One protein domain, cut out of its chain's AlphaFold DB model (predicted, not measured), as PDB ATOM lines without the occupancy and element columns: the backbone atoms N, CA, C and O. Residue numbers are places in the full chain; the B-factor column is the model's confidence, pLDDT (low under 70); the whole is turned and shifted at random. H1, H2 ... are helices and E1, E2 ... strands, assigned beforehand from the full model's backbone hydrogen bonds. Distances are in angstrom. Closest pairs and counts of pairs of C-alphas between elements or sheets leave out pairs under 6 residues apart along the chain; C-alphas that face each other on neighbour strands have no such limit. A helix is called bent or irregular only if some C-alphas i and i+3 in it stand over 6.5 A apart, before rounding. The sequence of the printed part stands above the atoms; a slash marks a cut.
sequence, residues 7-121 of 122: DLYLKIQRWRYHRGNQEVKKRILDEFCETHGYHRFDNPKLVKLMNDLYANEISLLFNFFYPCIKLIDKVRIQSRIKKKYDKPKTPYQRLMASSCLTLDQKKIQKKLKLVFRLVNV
ATOM      1  N   ASP A   7     -29.013 -28.448 -33.852       90.06
ATOM      2  CA  ASP A   7     -28.230 -27.728 -34.863       90.06
ATOM      3  C   ASP A   7     -27.132 -28.599 -35.501       90.06
ATOM      4  O   ASP A   7     -26.944 -28.571 -36.721       90.06
ATOM      5  N   LEU A   8     -26.462 -29.438 -34.704       90.06
ATOM      6  CA  LEU A   8     -25.459 -30.387 -35.193       90.06
ATOM      7  C   LEU A   8     -26.097 -31.482 -36.052       90.06
ATOM      8  O   LEU A   8     -25.567 -31.809 -37.118       90.06
ATOM      9  N   TYR A   9     -27.249 -32.010 -35.629       90.00
ATOM     10  CA  TYR A   9     -28.020 -32.977 -36.411       90.00
ATOM     11  C   TYR A   9     -28.405 -32.391 -37.777       90.00
ATOM     12  O   TYR A   9     -28.071 -32.968 -38.817       90.00
ATOM     13  N   LEU A  10     -29.000 -31.195 -37.798       90.88
ATOM     14  CA  LEU A  10     -29.388 -30.506 -39.032       90.88
ATOM     15  C   LEU A  10     -28.185 -30.207 -39.935       90.88
ATOM     16  O   LEU A  10     -28.282 -30.349 -41.156       90.88
ATOM     17  N   LYS A  11     -27.032 -29.842 -39.360       93.25
ATOM     18  CA  LYS A  11     -25.787 -29.619 -40.111       93.25
ATOM     19  C   LYS A  11     -25.331 -30.885 -40.842       93.25
ATOM     20  O   LYS A  11     -24.972 -30.809 -42.019       93.25
ATOM     21  N   ILE A  12     -25.375 -32.039 -40.174       91.50
ATOM     22  CA  ILE A  12     -25.025 -33.335 -40.775       91.50
ATOM     23  C   ILE A  12     -26.020 -33.693 -41.881       91.50
ATOM     24  O   ILE A  12     -25.596 -34.044 -42.985       91.50
ATOM     25  N   GLN A  13     -27.325 -33.568 -41.622       91.69
ATOM     26  CA  GLN A  13     -28.347 -33.894 -42.621       91.69
ATOM     27  C   GLN A  13     -28.240 -33.003 -43.858       91.69
ATOM     28  O   GLN A  13     -28.242 -33.510 -44.981       91.69
ATOM     29  N   ARG A  14     -28.031 -31.695 -43.674       93.94
ATOM     30  CA  ARG A  14     -27.799 -30.750 -44.775       93.94
ATOM     31  C   ARG A  14     -26.581 -31.150 -45.609       93.94
ATOM     32  O   ARG A  14     -26.654 -31.170 -46.836       93.94
ATOM     33  N   TRP A  15     -25.474 -31.510 -44.964       94.75
ATOM     34  CA  TRP A  15     -24.270 -31.962 -45.666       94.75
ATOM     35  C   TRP A  15     -24.517 -33.241 -46.482       94.75
ATOM     36  O   TRP A  15     -24.109 -33.318 -47.643       94.75
ATOM     37  N   ARG A  16     -25.230 -34.222 -45.908       95.19
ATOM     38  CA  ARG A  16     -25.610 -35.467 -46.600       95.19
ATOM     39  C   ARG A  16     -26.518 -35.184 -47.795       95.19
ATOM     40  O   ARG A  16     -26.289 -35.732 -48.869       95.19
ATOM     41  N   TYR A  17     -27.497 -34.300 -47.621       95.06
ATOM     42  CA  TYR A  17     -28.441 -33.916 -48.664       95.06
ATOM     43  C   TYR A  17     -27.731 -33.292 -49.871       95.06
ATOM     44  O   TYR A  17     -27.946 -33.723 -51.000       95.06
ATOM     45  N   HIS A  18     -26.827 -32.328 -49.655       94.25
ATOM     46  CA  HIS A  18     -26.121 -31.674 -50.764       94.25
ATOM     47  C   HIS A  18     -25.160 -32.600 -51.518       94.25
ATOM     48  O   HIS A  18     -24.943 -32.391 -52.709       94.25
ATOM     49  N   ARG A  19     -24.603 -33.623 -50.860       95.25
ATOM     50  CA  ARG A  19     -23.679 -34.588 -51.485       95.25
ATOM     51  C   ARG A  19     -24.360 -35.832 -52.065       95.25
ATOM     52  O   ARG A  19     -23.697 -36.606 -52.746       95.25
ATOM     53  N   GLY A  20     -25.637 -36.055 -51.765       94.38
ATOM     54  CA  GLY A  20     -26.374 -37.242 -52.190       94.38
ATOM     55  C   GLY A  20     -26.910 -37.161 -53.622       94.38
ATOM     56  O   GLY A  20     -27.140 -36.076 -54.163       94.38
ATOM     57  N   ASN A  21     -27.173 -38.327 -54.215       96.50
ATOM     58  CA  ASN A  21     -27.993 -38.450 -55.422       96.50
ATOM     59  C   ASN A  21     -29.494 -38.259 -55.089       96.50
ATOM     60  O   ASN A  21     -29.863 -38.033 -53.933       96.50
ATOM     61  N   GLN A  22     -30.370 -38.336 -56.094       95.56
ATOM     62  CA  GLN A  22     -31.811 -38.110 -55.918       95.56
ATOM     63  C   GLN A  22     -32.460 -39.085 -54.919       95.56
ATOM     64  O   GLN A  22     -33.249 -38.662 -54.076       95.56
ATOM     65  N   GLU A  23     -32.095 -40.365 -54.961       95.81
ATOM     66  CA  GLU A  23     -32.638 -41.388 -54.058       95.81
ATOM     67  C   GLU A  23     -32.251 -41.135 -52.597       95.81
ATOM     68  O   GLU A  23     -33.089 -41.210 -51.696       95.81
ATOM     69  N   VAL A  24     -30.984 -40.786 -52.358       95.19
ATOM     70  CA  VAL A  24     -30.481 -40.450 -51.020       95.19
ATOM     71  C   VAL A  24     -31.169 -39.197 -50.490       95.19
ATOM     72  O   VAL A  24     -31.566 -39.168 -49.327       95.19
ATOM     73  N   LYS A  25     -31.346 -38.174 -51.333       96.25
ATOM     74  CA  LYS A  25     -32.049 -36.939 -50.961       96.25
ATOM     75  C   LYS A  25     -33.488 -37.213 -50.538       96.25
ATOM     76  O   LYS A  25     -33.891 -36.729 -49.485       96.25
ATOM     77  N   LYS A  26     -34.219 -38.017 -51.317       96.12
ATOM     78  CA  LYS A  26     -35.595 -38.412 -50.992       96.12
ATOM     79  C   LYS A  26     -35.653 -39.116 -49.636       96.12
ATOM     80  O   LYS A  26     -36.365 -38.660 -48.754       96.12
ATOM     81  N   ARG A  27     -34.798 -40.123 -49.418       95.50
ATOM     82  CA  ARG A  27     -34.740 -40.854 -48.142       95.50
ATOM     83  C   ARG A  27     -34.450 -39.950 -46.943       95.50
ATOM     84  O   ARG A  27     -35.060 -40.127 -45.901       95.50
ATOM     85  N   ILE A  28     -33.525 -38.995 -47.081       94.00
ATOM     86  CA  ILE A  28     -33.199 -38.050 -46.000       94.00
ATOM     87  C   ILE A  28     -34.412 -37.181 -45.652       94.00
ATOM     88  O   ILE A  28     -34.655 -36.930 -44.476       94.00
ATOM     89  N   LEU A  29     -35.150 -36.704 -46.658       92.75
ATOM     90  CA  LEU A  29     -36.351 -35.900 -46.434       92.75
ATOM     91  C   LEU A  29     -37.470 -36.729 -45.803       92.75
ATOM     92  O   LEU A  29     -38.079 -36.260 -44.847       92.75
ATOM     93  N   ASP A  30     -37.692 -37.950 -46.294       94.19
ATOM     94  CA  ASP A  30     -38.701 -38.868 -45.761       94.19
ATOM     95  C   ASP A  30     -38.407 -39.187 -44.282       94.19
ATOM     96  O   ASP A  30     -39.255 -38.946 -43.427       94.19
ATOM     97  N   GLU A  31     -37.171 -39.594 -43.957       92.56
ATOM     98  CA  GLU A  31     -36.717 -39.872 -42.581       92.56
ATOM     99  C   GLU A  31     -36.880 -38.642 -41.673       92.56
ATOM    100  O   GLU A  31     -37.333 -38.741 -40.531       92.56
ATOM    101  N   PHE A  32     -36.520 -37.456 -42.172       91.31
ATOM    102  CA  PHE A  32     -36.617 -36.220 -41.402       91.31
ATOM    103  C   PHE A  32     -38.073 -35.827 -41.120       91.31
ATOM    104  O   PHE A  32     -38.395 -35.440 -39.996       91.31
ATOM    105  N   CYS A  33     -38.955 -35.946 -42.113       90.69
ATOM    106  CA  CYS A  33     -40.379 -35.652 -41.963       90.69
ATOM    107  C   CYS A  33     -41.081 -36.672 -41.061       90.69
ATOM    108  O   CYS A  33     -41.888 -36.270 -40.228       90.69
ATOM    109  N   GLU A  34     -40.750 -37.958 -41.176       92.75
ATOM    110  CA  GLU A  34     -41.307 -39.017 -40.327       92.75
ATOM    111  C   GLU A  34     -40.941 -38.809 -38.852       92.75
ATOM    112  O   GLU A  34     -41.786 -38.916 -37.968       92.75
ATOM    113  N   THR A  35     -39.691 -38.437 -38.581       89.88
ATOM    114  CA  THR A  35     -39.203 -38.247 -37.208       89.88
ATOM    115  C   THR A  35     -39.670 -36.940 -36.565       89.88
ATOM    116  O   THR A  35     -39.879 -36.902 -35.354       89.88
ATOM    117  N   HIS A  36     -39.816 -35.860 -37.340       88.06
ATOM    118  CA  HIS A  36     -40.062 -34.516 -36.796       88.06
ATOM    119  C   HIS A  36     -41.467 -33.965 -37.073       88.06
ATOM    120  O   HIS A  36     -41.867 -32.969 -36.463       88.06
ATOM    121  N   GLY A  37     -42.210 -34.572 -37.997       88.69
ATOM    122  CA  GLY A  37     -43.504 -34.085 -38.462       88.69
ATOM    123  C   GLY A  37     -43.441 -32.756 -39.230       88.69
ATOM    124  O   GLY A  37     -42.399 -32.101 -39.351       88.69
ATOM    125  N   TYR A  38     -44.594 -32.333 -39.752       88.94
ATOM    126  CA  TYR A  38     -44.735 -31.093 -40.532       88.94
ATOM    127  C   TYR A  38     -45.106 -29.864 -39.682       88.94
ATOM    128  O   TYR A  38     -44.741 -28.747 -40.036       88.94
ATOM    129  N   HIS A  39     -45.725 -30.055 -38.513       87.62
ATOM    130  CA  HIS A  39     -46.252 -28.971 -37.661       87.62
ATOM    131  C   HIS A  39     -45.203 -27.977 -37.133       87.62
ATOM    132  O   HIS A  39     -45.532 -26.893 -36.654       87.62
ATOM    133  N   ARG A  40     -43.918 -28.327 -37.226       85.12
ATOM    134  CA  ARG A  40     -42.778 -27.460 -36.887       85.12
ATOM    135  C   ARG A  40     -42.685 -26.190 -37.738       85.12
ATOM    136  O   ARG A  40     -42.031 -25.248 -37.302       85.12
ATOM    137  N   PHE A  41     -43.302 -26.160 -38.922       83.38
ATOM    138  CA  PHE A  41     -43.372 -24.945 -39.740       83.38
ATOM    139  C   PHE A  41     -44.413 -23.950 -39.217       83.38
ATOM    140  O   PHE A  41     -44.167 -22.748 -39.248       83.38
ATOM    141  N   ASP A  42     -45.520 -24.451 -38.673       90.38
ATOM    142  CA  ASP A  42     -46.644 -23.621 -38.228       90.38
ATOM    143  C   ASP A  42     -46.471 -23.131 -36.785       90.38
ATOM    144  O   ASP A  42     -46.983 -22.078 -36.408       90.38
ATOM    145  N   ASN A  43     -45.748 -23.893 -35.952       91.94
ATOM    146  CA  ASN A  43     -45.631 -23.611 -34.525       91.94
ATOM    147  C   ASN A  43     -44.169 -23.492 -34.050       91.94
ATOM    148  O   ASN A  43     -43.510 -24.507 -33.794       91.94
ATOM    149  N   PRO A  44     -43.664 -22.265 -33.800       89.88
ATOM    150  CA  PRO A  44     -42.288 -22.057 -33.350       89.88
ATOM    151  C   PRO A  44     -42.011 -22.622 -31.947       89.88
ATOM    152  O   PRO A  44     -40.855 -22.890 -31.609       89.88
ATOM    153  N   LYS A  45     -43.043 -22.859 -31.122       93.06
ATOM    154  CA  LYS A  45     -42.866 -23.474 -29.794       93.06
ATOM    155  C   LYS A  45     -42.355 -24.910 -29.905       93.06
ATOM    156  O   LYS A  45     -41.535 -25.319 -29.086       93.06
ATOM    157  N   LEU A  46     -42.777 -25.649 -30.935       91.00
ATOM    158  CA  LEU A  46     -42.316 -27.020 -31.173       91.00
ATOM    159  C   LEU A  46     -40.814 -27.064 -31.452       91.00
ATOM    160  O   LEU A  46     -40.124 -27.934 -30.935       91.00
ATOM    161  N   VAL A  47     -40.285 -26.084 -32.188       90.44
ATOM    162  CA  VAL A  47     -38.843 -25.982 -32.456       90.44
ATOM    163  C   VAL A  47     -38.057 -25.812 -31.154       90.44
ATOM    164  O   VAL A  47     -37.019 -26.446 -30.971       90.44
ATOM    165  N   LYS A  48     -38.563 -24.999 -30.217       91.88
ATOM    166  CA  LYS A  48     -37.931 -24.824 -28.901       91.88
ATOM    167  C   LYS A  48     -37.929 -26.125 -28.095       91.88
ATOM    168  O   LYS A  48     -36.888 -26.479 -27.553       91.88
ATOM    169  N   LEU A  49     -39.059 -26.834 -28.056       92.75
ATOM    170  CA  LEU A  49     -39.175 -28.120 -27.359       92.75
ATOM    171  C   LEU A  49     -38.266 -29.188 -27.976       92.75
ATOM    172  O   LEU A  49     -37.592 -29.908 -27.253       92.75
ATOM    173  N   MET A  50     -38.178 -29.249 -29.306       91.06
ATOM    174  CA  MET A  50     -37.253 -30.155 -29.990       91.06
ATOM    175  C   MET A  50     -35.798 -29.863 -29.633       91.06
ATOM    176  O   MET A  50     -35.040 -30.781 -29.343       91.06
ATOM    177  N   ASN A  51     -35.394 -28.593 -29.635       92.00
ATOM    178  CA  ASN A  51     -34.026 -28.228 -29.275       92.00
ATOM    179  C   ASN A  51     -33.673 -28.655 -27.843       92.00
ATOM    180  O   ASN A  51     -32.558 -29.122 -27.619       92.00
ATOM    181  N   ASP A  52     -34.618 -28.512 -26.910       93.69
ATOM    182  CA  ASP A  52     -34.469 -28.965 -25.526       93.69
ATOM    183  C   ASP A  52     -34.341 -30.496 -25.450       93.69
ATOM    184  O   ASP A  52     -33.353 -31.000 -24.914       93.69
ATOM    185  N   LEU A  53     -35.237 -31.217 -26.140       92.75
ATOM    186  CA  LEU A  53     -35.231 -32.682 -26.218       92.75
ATOM    187  C   LEU A  53     -33.895 -33.241 -26.739       92.75
ATOM    188  O   LEU A  53     -33.345 -34.227 -26.239       92.75
ATOM    189  N   TYR A  54     -33.354 -32.605 -27.782       91.69
ATOM    190  CA  TYR A  54     -32.081 -33.011 -28.371       91.69
ATOM    191  C   TYR A  54     -30.895 -32.767 -27.433       91.69
ATOM    192  O   TYR A  54     -29.973 -33.585 -27.388       91.69
ATOM    193  N   ALA A  55     -30.915 -31.650 -26.703       89.56
ATOM    194  CA  ALA A  55     -29.831 -31.251 -25.814       89.56
ATOM    195  C   ALA A  55     -29.780 -32.093 -24.530       89.56
ATOM    196  O   ALA A  55     -28.680 -32.403 -24.057       89.56
ATOM    197  N   ASN A  56     -30.940 -32.482 -23.998       88.88
ATOM    198  CA  ASN A  56     -31.044 -33.188 -22.726       88.88
ATOM    199  C   ASN A  56     -31.184 -34.703 -22.949       88.88
ATOM    200  O   ASN A  56     -30.208 -35.444 -22.819       88.88
ATOM    201  N   GLU A  57     -32.360 -35.187 -23.338       90.56
ATOM    202  CA  GLU A  57     -32.725 -36.609 -23.346       90.56
ATOM    203  C   GLU A  57     -31.977 -37.390 -24.424       90.56
ATOM    204  O   GLU A  57     -31.353 -38.419 -24.149       90.56
ATOM    205  N   ILE A  58     -31.989 -36.890 -25.660       90.56
ATOM    206  CA  ILE A  58     -31.346 -37.577 -26.786       90.56
ATOM    207  C   ILE A  58     -29.825 -37.608 -26.585       90.56
ATOM    208  O   ILE A  58     -29.169 -38.616 -26.869       90.56
ATOM    209  N   SER A  59     -29.253 -36.537 -26.033       90.19
ATOM    210  CA  SER A  59     -27.842 -36.495 -25.649       90.19
ATOM    211  C   SER A  59     -27.495 -37.566 -24.613       90.19
ATOM    212  O   SER A  59     -26.476 -38.250 -24.765       90.19
ATOM    213  N   LEU A  60     -28.340 -37.776 -23.597       89.62
ATOM    214  CA  LEU A  60     -28.151 -38.856 -22.624       89.62
ATOM    215  C   LEU A  60     -28.215 -40.229 -23.302       89.62
ATOM    216  O   LEU A  60     -27.323 -41.059 -23.098       89.62
ATOM    217  N   LEU A  61     -29.217 -40.440 -24.155       90.25
ATOM    218  CA  LEU A  61     -29.433 -41.697 -24.864       90.25
ATOM    219  C   LEU A  61     -28.194 -42.113 -25.679       90.25
ATOM    220  O   LEU A  61     -27.644 -43.203 -25.488       90.25
ATOM    221  N   PHE A  62     -27.691 -41.221 -26.536       89.69
ATOM    222  CA  PHE A  62     -26.521 -41.505 -27.373       89.69
ATOM    223  C   PHE A  62     -25.229 -41.690 -26.585       89.69
ATOM    224  O   PHE A  62     -24.367 -42.475 -26.983       89.69
ATOM    225  N   ASN A  63     -25.066 -40.968 -25.482       90.38
ATOM    226  CA  ASN A  63     -23.815 -40.994 -24.747       90.38
ATOM    227  C   ASN A  63     -23.708 -42.162 -23.756       90.38
ATOM    228  O   ASN A  63     -22.603 -42.686 -23.555       90.38
ATOM    229  N   PHE A  64     -24.823 -42.566 -23.145       90.38
ATOM    230  CA  PHE A  64     -24.833 -43.565 -22.078       90.38
ATOM    231  C   PHE A  64     -25.340 -44.935 -22.512       90.38
ATOM    232  O   PHE A  64     -24.825 -45.924 -21.991       90.38
ATOM    233  N   PHE A  65     -26.275 -45.006 -23.463       90.00
ATOM    234  CA  PHE A  65     -26.984 -46.251 -23.780       90.00
ATOM    235  C   PHE A  65     -26.581 -46.854 -25.123       90.00
ATOM    236  O   PHE A  65     -26.455 -48.072 -25.221       90.00
ATOM    237  N   TYR A  66     -26.304 -46.041 -26.147       90.19
ATOM    238  CA  TYR A  66     -25.911 -46.579 -27.451       90.19
ATOM    239  C   TYR A  66     -24.417 -46.944 -27.517       90.19
ATOM    240  O   TYR A  66     -23.547 -46.073 -27.386       90.19
ATOM    241  N   PRO A  67     -24.066 -48.223 -27.756       92.94
ATOM    242  CA  PRO A  67     -22.682 -48.604 -27.979       92.94
ATOM    243  C   PRO A  67     -22.217 -48.168 -29.372       92.94
ATOM    244  O   PRO A  67     -22.903 -48.366 -30.371       92.94
ATOM    245  N   CYS A  68     -21.002 -47.627 -29.458       89.44
ATOM    246  CA  CYS A  68     -20.392 -47.245 -30.728       89.44
ATOM    247  C   CYS A  68     -19.150 -48.096 -31.021       89.44
ATOM    248  O   CYS A  68     -18.273 -48.287 -30.165       89.44
ATOM    249  N   ILE A  69     -19.047 -48.555 -32.267       92.25
ATOM    250  CA  ILE A  69     -17.876 -49.251 -32.799       92.25
ATOM    251  C   ILE A  69     -16.948 -48.207 -33.425       92.25
ATOM    252  O   ILE A  69     -17.353 -47.455 -34.309       92.25
ATOM    253  N   LYS A  70     -15.693 -48.154 -32.971       90.38
ATOM    254  CA  LYS A  70     -14.666 -47.291 -33.568       90.38
ATOM    255  C   LYS A  70     -13.727 -48.118 -34.439       90.38
ATOM    256  O   LYS A  70     -13.361 -49.234 -34.080       90.38
ATOM    257  N   LEU A  71     -13.340 -47.557 -35.581       95.38
ATOM    258  CA  LEU A  71     -12.266 -48.095 -36.410       95.38
ATOM    259  C   LEU A  71     -10.936 -47.838 -35.693       95.38
ATOM    260  O   LEU A  71     -10.610 -46.680 -35.441       95.38
ATOM    261  N   ILE A  72     -10.210 -48.901 -35.345       94.12
ATOM    262  CA  ILE A  72      -8.899 -48.801 -34.686       94.12
ATOM    263  C   ILE A  72      -7.816 -48.631 -35.740       94.12
ATOM    264  O   ILE A  72      -6.975 -47.749 -35.632       94.12
ATOM    265  N   ASP A  73      -7.851 -49.490 -36.756       96.62
ATOM    266  CA  ASP A  73      -6.796 -49.560 -37.752       96.62
ATOM    267  C   ASP A  73      -7.370 -49.906 -39.125       96.62
ATOM    268  O   ASP A  73      -8.400 -50.587 -39.251       96.62
ATOM    269  N   LYS A  74      -6.708 -49.415 -40.167       96.62
ATOM    270  CA  LYS A  74      -6.994 -49.766 -41.554       96.62
ATOM    271  C   LYS A  74      -5.670 -50.010 -42.269       96.62
ATOM    272  O   LYS A  74      -4.867 -49.101 -42.440       96.62
ATOM    273  N   VAL A  75      -5.487 -51.231 -42.752       96.94
ATOM    274  CA  VAL A  75      -4.282 -51.624 -43.484       96.94
ATOM    275  C   VAL A  75      -4.667 -51.957 -44.917       96.94
ATOM    276  O   VAL A  75      -5.636 -52.685 -45.165       96.94
ATOM    277  N   ARG A  76      -3.920 -51.402 -45.877       96.06
ATOM    278  CA  ARG A  76      -4.058 -51.752 -47.291       96.06
ATOM    279  C   ARG A  76      -3.175 -52.961 -47.588       96.06
ATOM    280  O   ARG A  76      -1.968 -52.901 -47.408       96.06
ATOM    281  N   ILE A  77      -3.790 -54.042 -48.049       95.06
ATOM    282  CA  ILE A  77      -3.113 -55.267 -48.476       95.06
ATOM    283  C   ILE A  77      -3.403 -55.418 -49.969       95.06
ATOM    284  O   ILE A  77      -4.526 -55.751 -50.355       95.06
ATOM    285  N   GLN A  78      -2.401 -55.116 -50.801       94.19
ATOM    286  CA  GLN A  78      -2.521 -55.054 -52.263       94.19
ATOM    287  C   GLN A  78      -3.677 -54.128 -52.710       94.19
ATOM    288  O   GLN A  78      -3.651 -52.917 -52.465       94.19
ATOM    289  N   SER A  79      -4.711 -54.683 -53.347       93.00
ATOM    290  CA  SER A  79      -5.896 -53.958 -53.816       93.00
ATOM    291  C   SER A  79      -6.992 -53.800 -52.753       93.00
ATOM    292  O   SER A  79      -7.921 -53.018 -52.956       93.00
ATOM    293  N   ARG A  80      -6.903 -54.497 -51.609       94.06
ATOM    294  CA  ARG A  80      -7.961 -54.539 -50.582       94.06
ATOM    295  C   ARG A  80      -7.590 -53.730 -49.338       94.06
ATOM    296  O   ARG A  80      -6.429 -53.647 -48.950       94.06
ATOM    297  N   ILE A  81      -8.594 -53.163 -48.670       96.38
ATOM    298  CA  ILE A  81      -8.436 -52.475 -47.378       96.38
ATOM    299  C   ILE A  81      -9.067 -53.348 -46.294       96.38
ATOM    300  O   ILE A  81     -10.284 -53.539 -46.293       96.38
ATOM    301  N   LYS A  82      -8.259 -53.859 -45.359       95.62
ATOM    302  CA  LYS A  82      -8.756 -54.553 -44.163       95.62
ATOM    303  C   LYS A  82      -8.908 -53.548 -43.024       95.62
ATOM    304  O   LYS A  82      -7.988 -52.789 -42.730       95.62
ATOM    305  N   LYS A  83     -10.083 -53.542 -42.394       97.00
ATOM    306  CA  LYS A  83     -10.440 -52.656 -41.280       97.00
ATOM    307  C   LYS A  83     -10.522 -53.469 -39.993       97.00
ATOM    308  O   LYS A  83     -11.226 -54.476 -39.957       97.00
ATOM    309  N   LYS A  84      -9.829 -53.026 -38.946       96.06
ATOM    310  CA  LYS A  84      -9.910 -53.607 -37.603       96.06
ATOM    311  C   LYS A  84     -10.746 -52.694 -36.715       96.06
ATOM    312  O   LYS A  84     -10.418 -51.521 -36.529       96.06
ATOM    313  N   TYR A  85     -11.827 -53.240 -36.176       95.62
ATOM    314  CA  TYR A  85     -12.777 -52.514 -35.340       95.62
ATOM    315  C   TYR A  85     -12.598 -52.854 -33.861       95.62
ATOM    316  O   TYR A  85     -12.177 -53.955 -33.511       95.62
ATOM    317  N   ASP A  86     -12.919 -51.892 -33.003       94.81
ATOM    318  CA  ASP A  86     -12.962 -52.087 -31.557       94.81
ATOM    319  C   ASP A  86     -14.241 -52.806 -31.117       94.81
ATOM    320  O   ASP A  86     -15.253 -52.800 -31.823       94.81
ATOM    321  N   LYS A  87     -14.226 -53.348 -29.898       93.75
ATOM    322  CA  LYS A  87     -15.440 -53.836 -29.246       93.75
ATOM    323  C   LYS A  87     -16.456 -52.689 -29.082       93.75
ATOM    324  O   LYS A  87     -16.058 -51.542 -28.826       93.75
ATOM    325  N   PRO A  88     -17.763 -52.979 -29.211       94.56
ATOM    326  CA  PRO A  88     -18.816 -51.994 -28.996       94.56
ATOM    327  C   PRO A  88     -18.757 -51.479 -27.553       94.56
ATOM    328  O   PRO A  88     -18.797 -52.258 -26.604       94.56
ATOM    329  N   LYS A  89     -18.615 -50.160 -27.392       93.69
ATOM    330  CA  LYS A  89     -18.581 -49.472 -26.091       93.69
ATOM    331  C   LYS A  89     -19.277 -48.129 -26.214       93.69
ATOM    332  O   LYS A  89     -19.114 -47.454 -27.238       93.69
ATOM    333  N   THR A  90     -20.002 -47.720 -25.180       92.25
ATOM    334  CA  THR A  90     -20.692 -46.422 -25.179       92.25
ATOM    335  C   THR A  90     -19.681 -45.272 -25.091       92.25
ATOM    336  O   THR A  90     -18.564 -45.458 -24.581       92.25
ATOM    337  N   PRO A  91     -20.014 -44.071 -25.596       91.50
ATOM    338  CA  PRO A  91     -19.153 -42.898 -25.455       91.50
ATOM    339  C   PRO A  91     -18.737 -42.629 -24.005       91.50
ATOM    340  O   PRO A  91     -17.565 -42.337 -23.753       91.50
ATOM    341  N   TYR A  92     -19.658 -42.798 -23.052       90.81
ATOM    342  CA  TYR A  92     -19.364 -42.689 -21.625       90.81
ATOM    343  C   TYR A  92     -18.333 -43.725 -21.155       90.81
ATOM    344  O   TYR A  92     -17.328 -43.353 -20.549       90.81
ATOM    345  N   GLN A  93     -18.511 -45.010 -21.485       90.25
ATOM    346  CA  GLN A  93     -17.556 -46.063 -21.110       90.25
ATOM    347  C   GLN A  93     -16.153 -45.790 -21.668       90.25
ATOM    348  O   GLN A  93     -15.153 -45.990 -20.977       90.25
ATOM    349  N   ARG A  94     -16.066 -45.295 -22.908       90.62
ATOM    350  CA  ARG A  94     -14.788 -44.910 -23.528       90.62
ATOM    351  C   ARG A  94     -14.135 -43.734 -22.806       90.62
ATOM    352  O   ARG A  94     -12.926 -43.762 -22.604       90.62
ATOM    353  N   LEU A  95     -14.920 -42.731 -22.412       88.06
ATOM    354  CA  LEU A  95     -14.423 -41.583 -21.653       88.06
ATOM    355  C   LEU A  95     -13.891 -42.017 -20.282       88.06
ATOM    356  O   LEU A  95     -12.809 -41.598 -19.883       88.06
ATOM    357  N   MET A  96     -14.610 -42.903 -19.589       87.88
ATOM    358  CA  MET A  96     -14.188 -43.429 -18.287       87.88
ATOM    359  C   MET A  96     -12.898 -44.254 -18.360       87.88
ATOM    360  O   MET A  96     -12.134 -44.249 -17.401       87.88
ATOM    361  N   ALA A  97     -12.650 -44.936 -19.481       88.19
ATOM    362  CA  ALA A  97     -11.425 -45.699 -19.709       88.19
ATOM    363  C   ALA A  97     -10.229 -44.842 -20.177       88.19
ATOM    364  O   ALA A  97      -9.110 -45.346 -20.230       88.19
ATOM    365  N   SER A  98     -10.444 -43.576 -20.554       86.69
ATOM    366  CA  SER A  98      -9.371 -42.700 -21.037       86.69
ATOM    367  C   SER A  98      -8.554 -42.114 -19.879       86.69
ATOM    368  O   SER A  98      -9.115 -41.629 -18.898       86.69
ATOM    369  N   SER A  99      -7.223 -42.152 -19.982       80.50
ATOM    370  CA  SER A  99      -6.289 -41.675 -18.945       80.50
ATOM    371  C   SER A  99      -5.904 -40.194 -19.084       80.50
ATOM    372  O   SER A  99      -5.295 -39.619 -18.185       80.50
ATOM    373  N   CYS A 100      -6.277 -39.552 -20.189       78.25
ATOM    374  CA  CYS A 100      -5.831 -38.220 -20.594       78.25
ATOM    375  C   CYS A 100      -6.829 -37.104 -20.222       78.25
ATOM    376  O   CYS A 100      -7.248 -36.331 -21.080       78.25
ATOM    377  N   LEU A 101      -7.218 -37.015 -18.942       80.56
ATOM    378  CA  LEU A 101      -8.143 -35.982 -18.450       80.56
ATOM    379  C   LEU A 101      -7.449 -34.947 -17.555       80.56
ATOM    380  O   LEU A 101      -6.745 -35.303 -16.603       80.56
ATOM    381  N   THR A 102      -7.720 -33.666 -17.811       84.94
ATOM    382  CA  THR A 102      -7.302 -32.550 -16.948       84.94
ATOM    383  C   THR A 102      -8.064 -32.552 -15.617       84.94
ATOM    384  O   THR A 102      -9.091 -33.217 -15.460       84.94
ATOM    385  N   LEU A 103      -7.573 -31.800 -14.626       79.25
ATOM    386  CA  LEU A 103      -8.195 -31.721 -13.296       79.25
ATOM    387  C   LEU A 103      -9.669 -31.286 -13.350       79.25
ATOM    388  O   LEU A 103     -10.509 -31.866 -12.659       79.25
ATOM    389  N   ASP A 104     -10.012 -30.331 -14.215       78.94
ATOM    390  CA  ASP A 104     -11.399 -29.881 -14.381       78.94
ATOM    391  C   ASP A 104     -12.265 -30.908 -15.111       78.94
ATOM    392  O   ASP A 104     -13.413 -31.150 -14.729       78.94
ATOM    393  N   GLN A 105     -11.695 -31.622 -16.084       81.94
ATOM    394  CA  GLN A 105     -12.382 -32.730 -16.745       81.94
ATOM    395  C   GLN A 105     -12.663 -33.890 -15.777       81.94
ATOM    396  O   GLN A 105     -13.716 -34.521 -15.874       81.94
ATOM    397  N   LYS A 106     -11.799 -34.125 -14.780       81.75
ATOM    398  CA  LYS A 106     -12.048 -35.110 -13.710       81.75
ATOM    399  C   LYS A 106     -13.227 -34.719 -12.810       81.75
ATOM    400  O   LYS A 106     -13.971 -35.596 -12.368       81.75
ATOM    401  N   LYS A 107     -13.453 -33.423 -12.549       82.50
ATOM    402  CA  LYS A 107     -14.656 -32.958 -11.820       82.50
ATOM    403  C   LYS A 107     -15.924 -33.263 -12.617       82.50
ATOM    404  O   LYS A 107     -16.888 -33.792 -12.064       82.50
ATOM    405  N   ILE A 108     -15.902 -32.985 -13.921       81.19
ATOM    406  CA  ILE A 108     -17.007 -33.299 -14.840       81.19
ATOM    407  C   ILE A 108     -17.246 -34.813 -14.884       81.19
ATOM    408  O   ILE A 108     -18.383 -35.256 -14.759       81.19
ATOM    409  N   GLN A 109     -16.186 -35.619 -14.955       82.62
ATOM    410  CA  GLN A 109     -16.269 -37.080 -14.926       82.62
ATOM    411  C   GLN A 109     -16.982 -37.605 -13.668       82.62
ATOM    412  O   GLN A 109     -17.829 -38.493 -13.769       82.62
ATOM    413  N   LYS A 110     -16.697 -37.037 -12.486       84.31
ATOM    414  CA  LYS A 110     -17.400 -37.397 -11.241       84.31
ATOM    415  C   LYS A 110     -18.899 -37.096 -11.328       84.31
ATOM    416  O   LYS A 110     -19.700 -37.955 -10.965       84.31
ATOM    417  N   LYS A 111     -19.279 -35.926 -11.856       84.44
ATOM    418  CA  LYS A 111     -20.692 -35.574 -12.094       84.44
ATOM    419  C   LYS A 111     -21.352 -36.548 -13.074       84.44
ATOM    420  O   LYS A 111     -22.430 -37.054 -12.788       84.44
ATOM    421  N   LEU A 112     -20.682 -36.883 -14.178       85.94
ATOM    422  CA  LEU A 112     -21.194 -37.842 -15.162       85.94
ATOM    423  C   LEU A 112     -21.397 -39.239 -14.572       85.94
ATOM    424  O   LEU A 112     -22.365 -39.903 -14.922       85.94
ATOM    425  N   LYS A 113     -20.532 -39.672 -13.650       87.12
ATOM    426  CA  LYS A 113     -20.701 -40.947 -12.940       87.12
ATOM    427  C   LYS A 113     -21.944 -40.956 -12.049       87.12
ATOM    428  O   LYS A 113     -22.617 -41.981 -11.972       87.12
ATOM    429  N   LEU A 114     -22.249 -39.833 -11.395       87.06
ATOM    430  CA  LEU A 114     -23.480 -39.672 -10.615       87.06
ATOM    431  C   LEU A 114     -24.713 -39.697 -11.519       87.06
ATOM    432  O   LEU A 114     -25.631 -40.461 -11.248       87.06
ATOM    433  N   VAL A 115     -24.696 -38.940 -12.621       86.31
ATOM    434  CA  VAL A 115     -25.783 -38.946 -13.614       86.31
ATOM    435  C   VAL A 115     -25.993 -40.351 -14.167       86.31
ATOM    436  O   VAL A 115     -27.106 -40.850 -14.126       86.31
ATOM    437  N   PHE A 116     -24.931 -41.038 -14.593       86.94
ATOM    438  CA  PHE A 116     -25.034 -42.414 -15.080       86.94
ATOM    439  C   PHE A 116     -25.678 -43.343 -14.053       86.94
ATOM    440  O   PHE A 116     -26.525 -44.147 -14.422       86.94
ATOM    441  N   ARG A 117     -25.306 -43.223 -12.771       87.25
ATOM    442  CA  ARG A 117     -25.945 -43.997 -11.705       87.25
ATOM    443  C   ARG A 117     -27.432 -43.674 -11.612       87.25
ATOM    444  O   ARG A 117     -28.209 -44.609 -11.582       87.25
ATOM    445  N   LEU A 118     -27.804 -42.392 -11.611       86.69
ATOM    446  CA  LEU A 118     -29.200 -41.946 -11.545       86.69
ATOM    447  C   LEU A 118     -30.038 -42.477 -12.715       86.69
ATOM    448  O   LEU A 118     -31.136 -42.965 -12.492       86.69
ATOM    449  N   VAL A 119     -29.517 -42.433 -13.947       84.06
ATOM    450  CA  VAL A 119     -30.264 -42.897 -15.133       84.06
ATOM    451  C   VAL A 119     -30.294 -44.433 -15.247       84.06
ATOM    452  O   VAL A 119     -31.096 -44.971 -15.996       84.06
ATOM    453  N   ASN A 120     -29.442 -45.157 -14.510       79.94
ATOM    454  CA  ASN A 120     -29.415 -46.629 -14.489       79.94
ATOM    455  C   ASN A 120     -29.948 -47.227 -13.176       79.94
ATOM    456  O   ASN A 120     -29.694 -48.401 -12.913       79.94
ATOM    457  N   VAL A 121     -30.646 -46.450 -12.337       67.88
ATOM    458  CA  VAL A 121     -31.361 -47.028 -11.192       67.88
ATOM    459  C   VAL A 121     -32.538 -47.833 -11.743       67.88
ATOM    460  O   VAL A 121     -33.513 -47.256 -12.219       67.88
TER     461      VAL A 121
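What this domain is: This is residues 7 to 121 of the 122 residues of an uncharacterized protein of Legionella norrlandica (UniProt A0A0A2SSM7). The domain is an open, flat C. The strand hairpin of E1 and E2 makes one arm and the helical hairpin of H1 and H2 the other; between them runs the long helix H3, bent but nearly straight, with H4 packed on its arm H3b and H5 close by, and residues 76 to 81, at the tip of the strand hairpin, stick out. The printed part has 115 residues, with five named helices and two named strands in the order H1, H2, H3, E1, E2, H4, H5; the sheet is E1 - E2, antiparallel, and the class is mostly helix. The whole is loose, with a radius of gyration of the C-alphas of 19.1 A, and spans 49 by 48 by 26 A.

How they stand to each other: E1, residues 71 to 77, and E2, residues 80 to 85, form a hairpin, antiparallel at 159 degrees between their directions. N 75 and O 82, at 2.9 A, and N 77 and O 80, at 2.8 A, are within hydrogen-bond range. H3, residues 44 to 65, was assigned as one helix by its hydrogen bonds, but is bent: C-alphas 55 and 58 are 6.6 A apart. Its arms H3a, residues 44 to 55, and H3b, residues 58 to 65, stand at a shallow tilt of 21 degrees. H3b touches H4, residues 91 to 97, at a steep tilt of 45 degrees, the same way; the closest C-alphas are those of Asn 63 and Pro 91, 5.1 A apart. H5, residues 103 to 119, is close to H3b but not clearly touching, about perpendicular at 87 degrees; the closest C-alphas, of Phe 64 and Phe 116, are 7.1 A apart. H1, residues 7 to 19, and H2, residues 22 to 36, touch and form a helical hairpin, opposite ways at a shallow tilt of 21 degrees; the closest C-alphas, of Tyr 17 and Lys 25, are 5.2 A apart. H1 and H3a are near each other, while H2 and H3a are apart. In H1, H2, H3a, H3b, H4 and H5 every O i to N i+4 pair is within hydrogen-bond range.

Where its parts are: E1 measures 16.8 A from first to last C-alpha and E2 16.1 A. H3a measures 17.2 A, H3b 10.2 A, H4 10.0 A, H5 24.8 A, H1 18.5 A and H2 21.1 A. H1 begins at C-alpha 7, (-28.230, -27.728, -34.863), E1 ends at C-alpha 77, (-3.113, -55.267, -48.476), and H5 ends at C-alpha 119, (-30.264, -42.897, -15.133).

The domain as a whole: The two C-alphas farthest apart, of Asn 43 and Gln 78, are 56.2 A apart. The printed part has no cut. The link from H2 to H3 is short; the other links are tight. The mean pLDDT of the printed part is 90.3, and residue 121 is under 70.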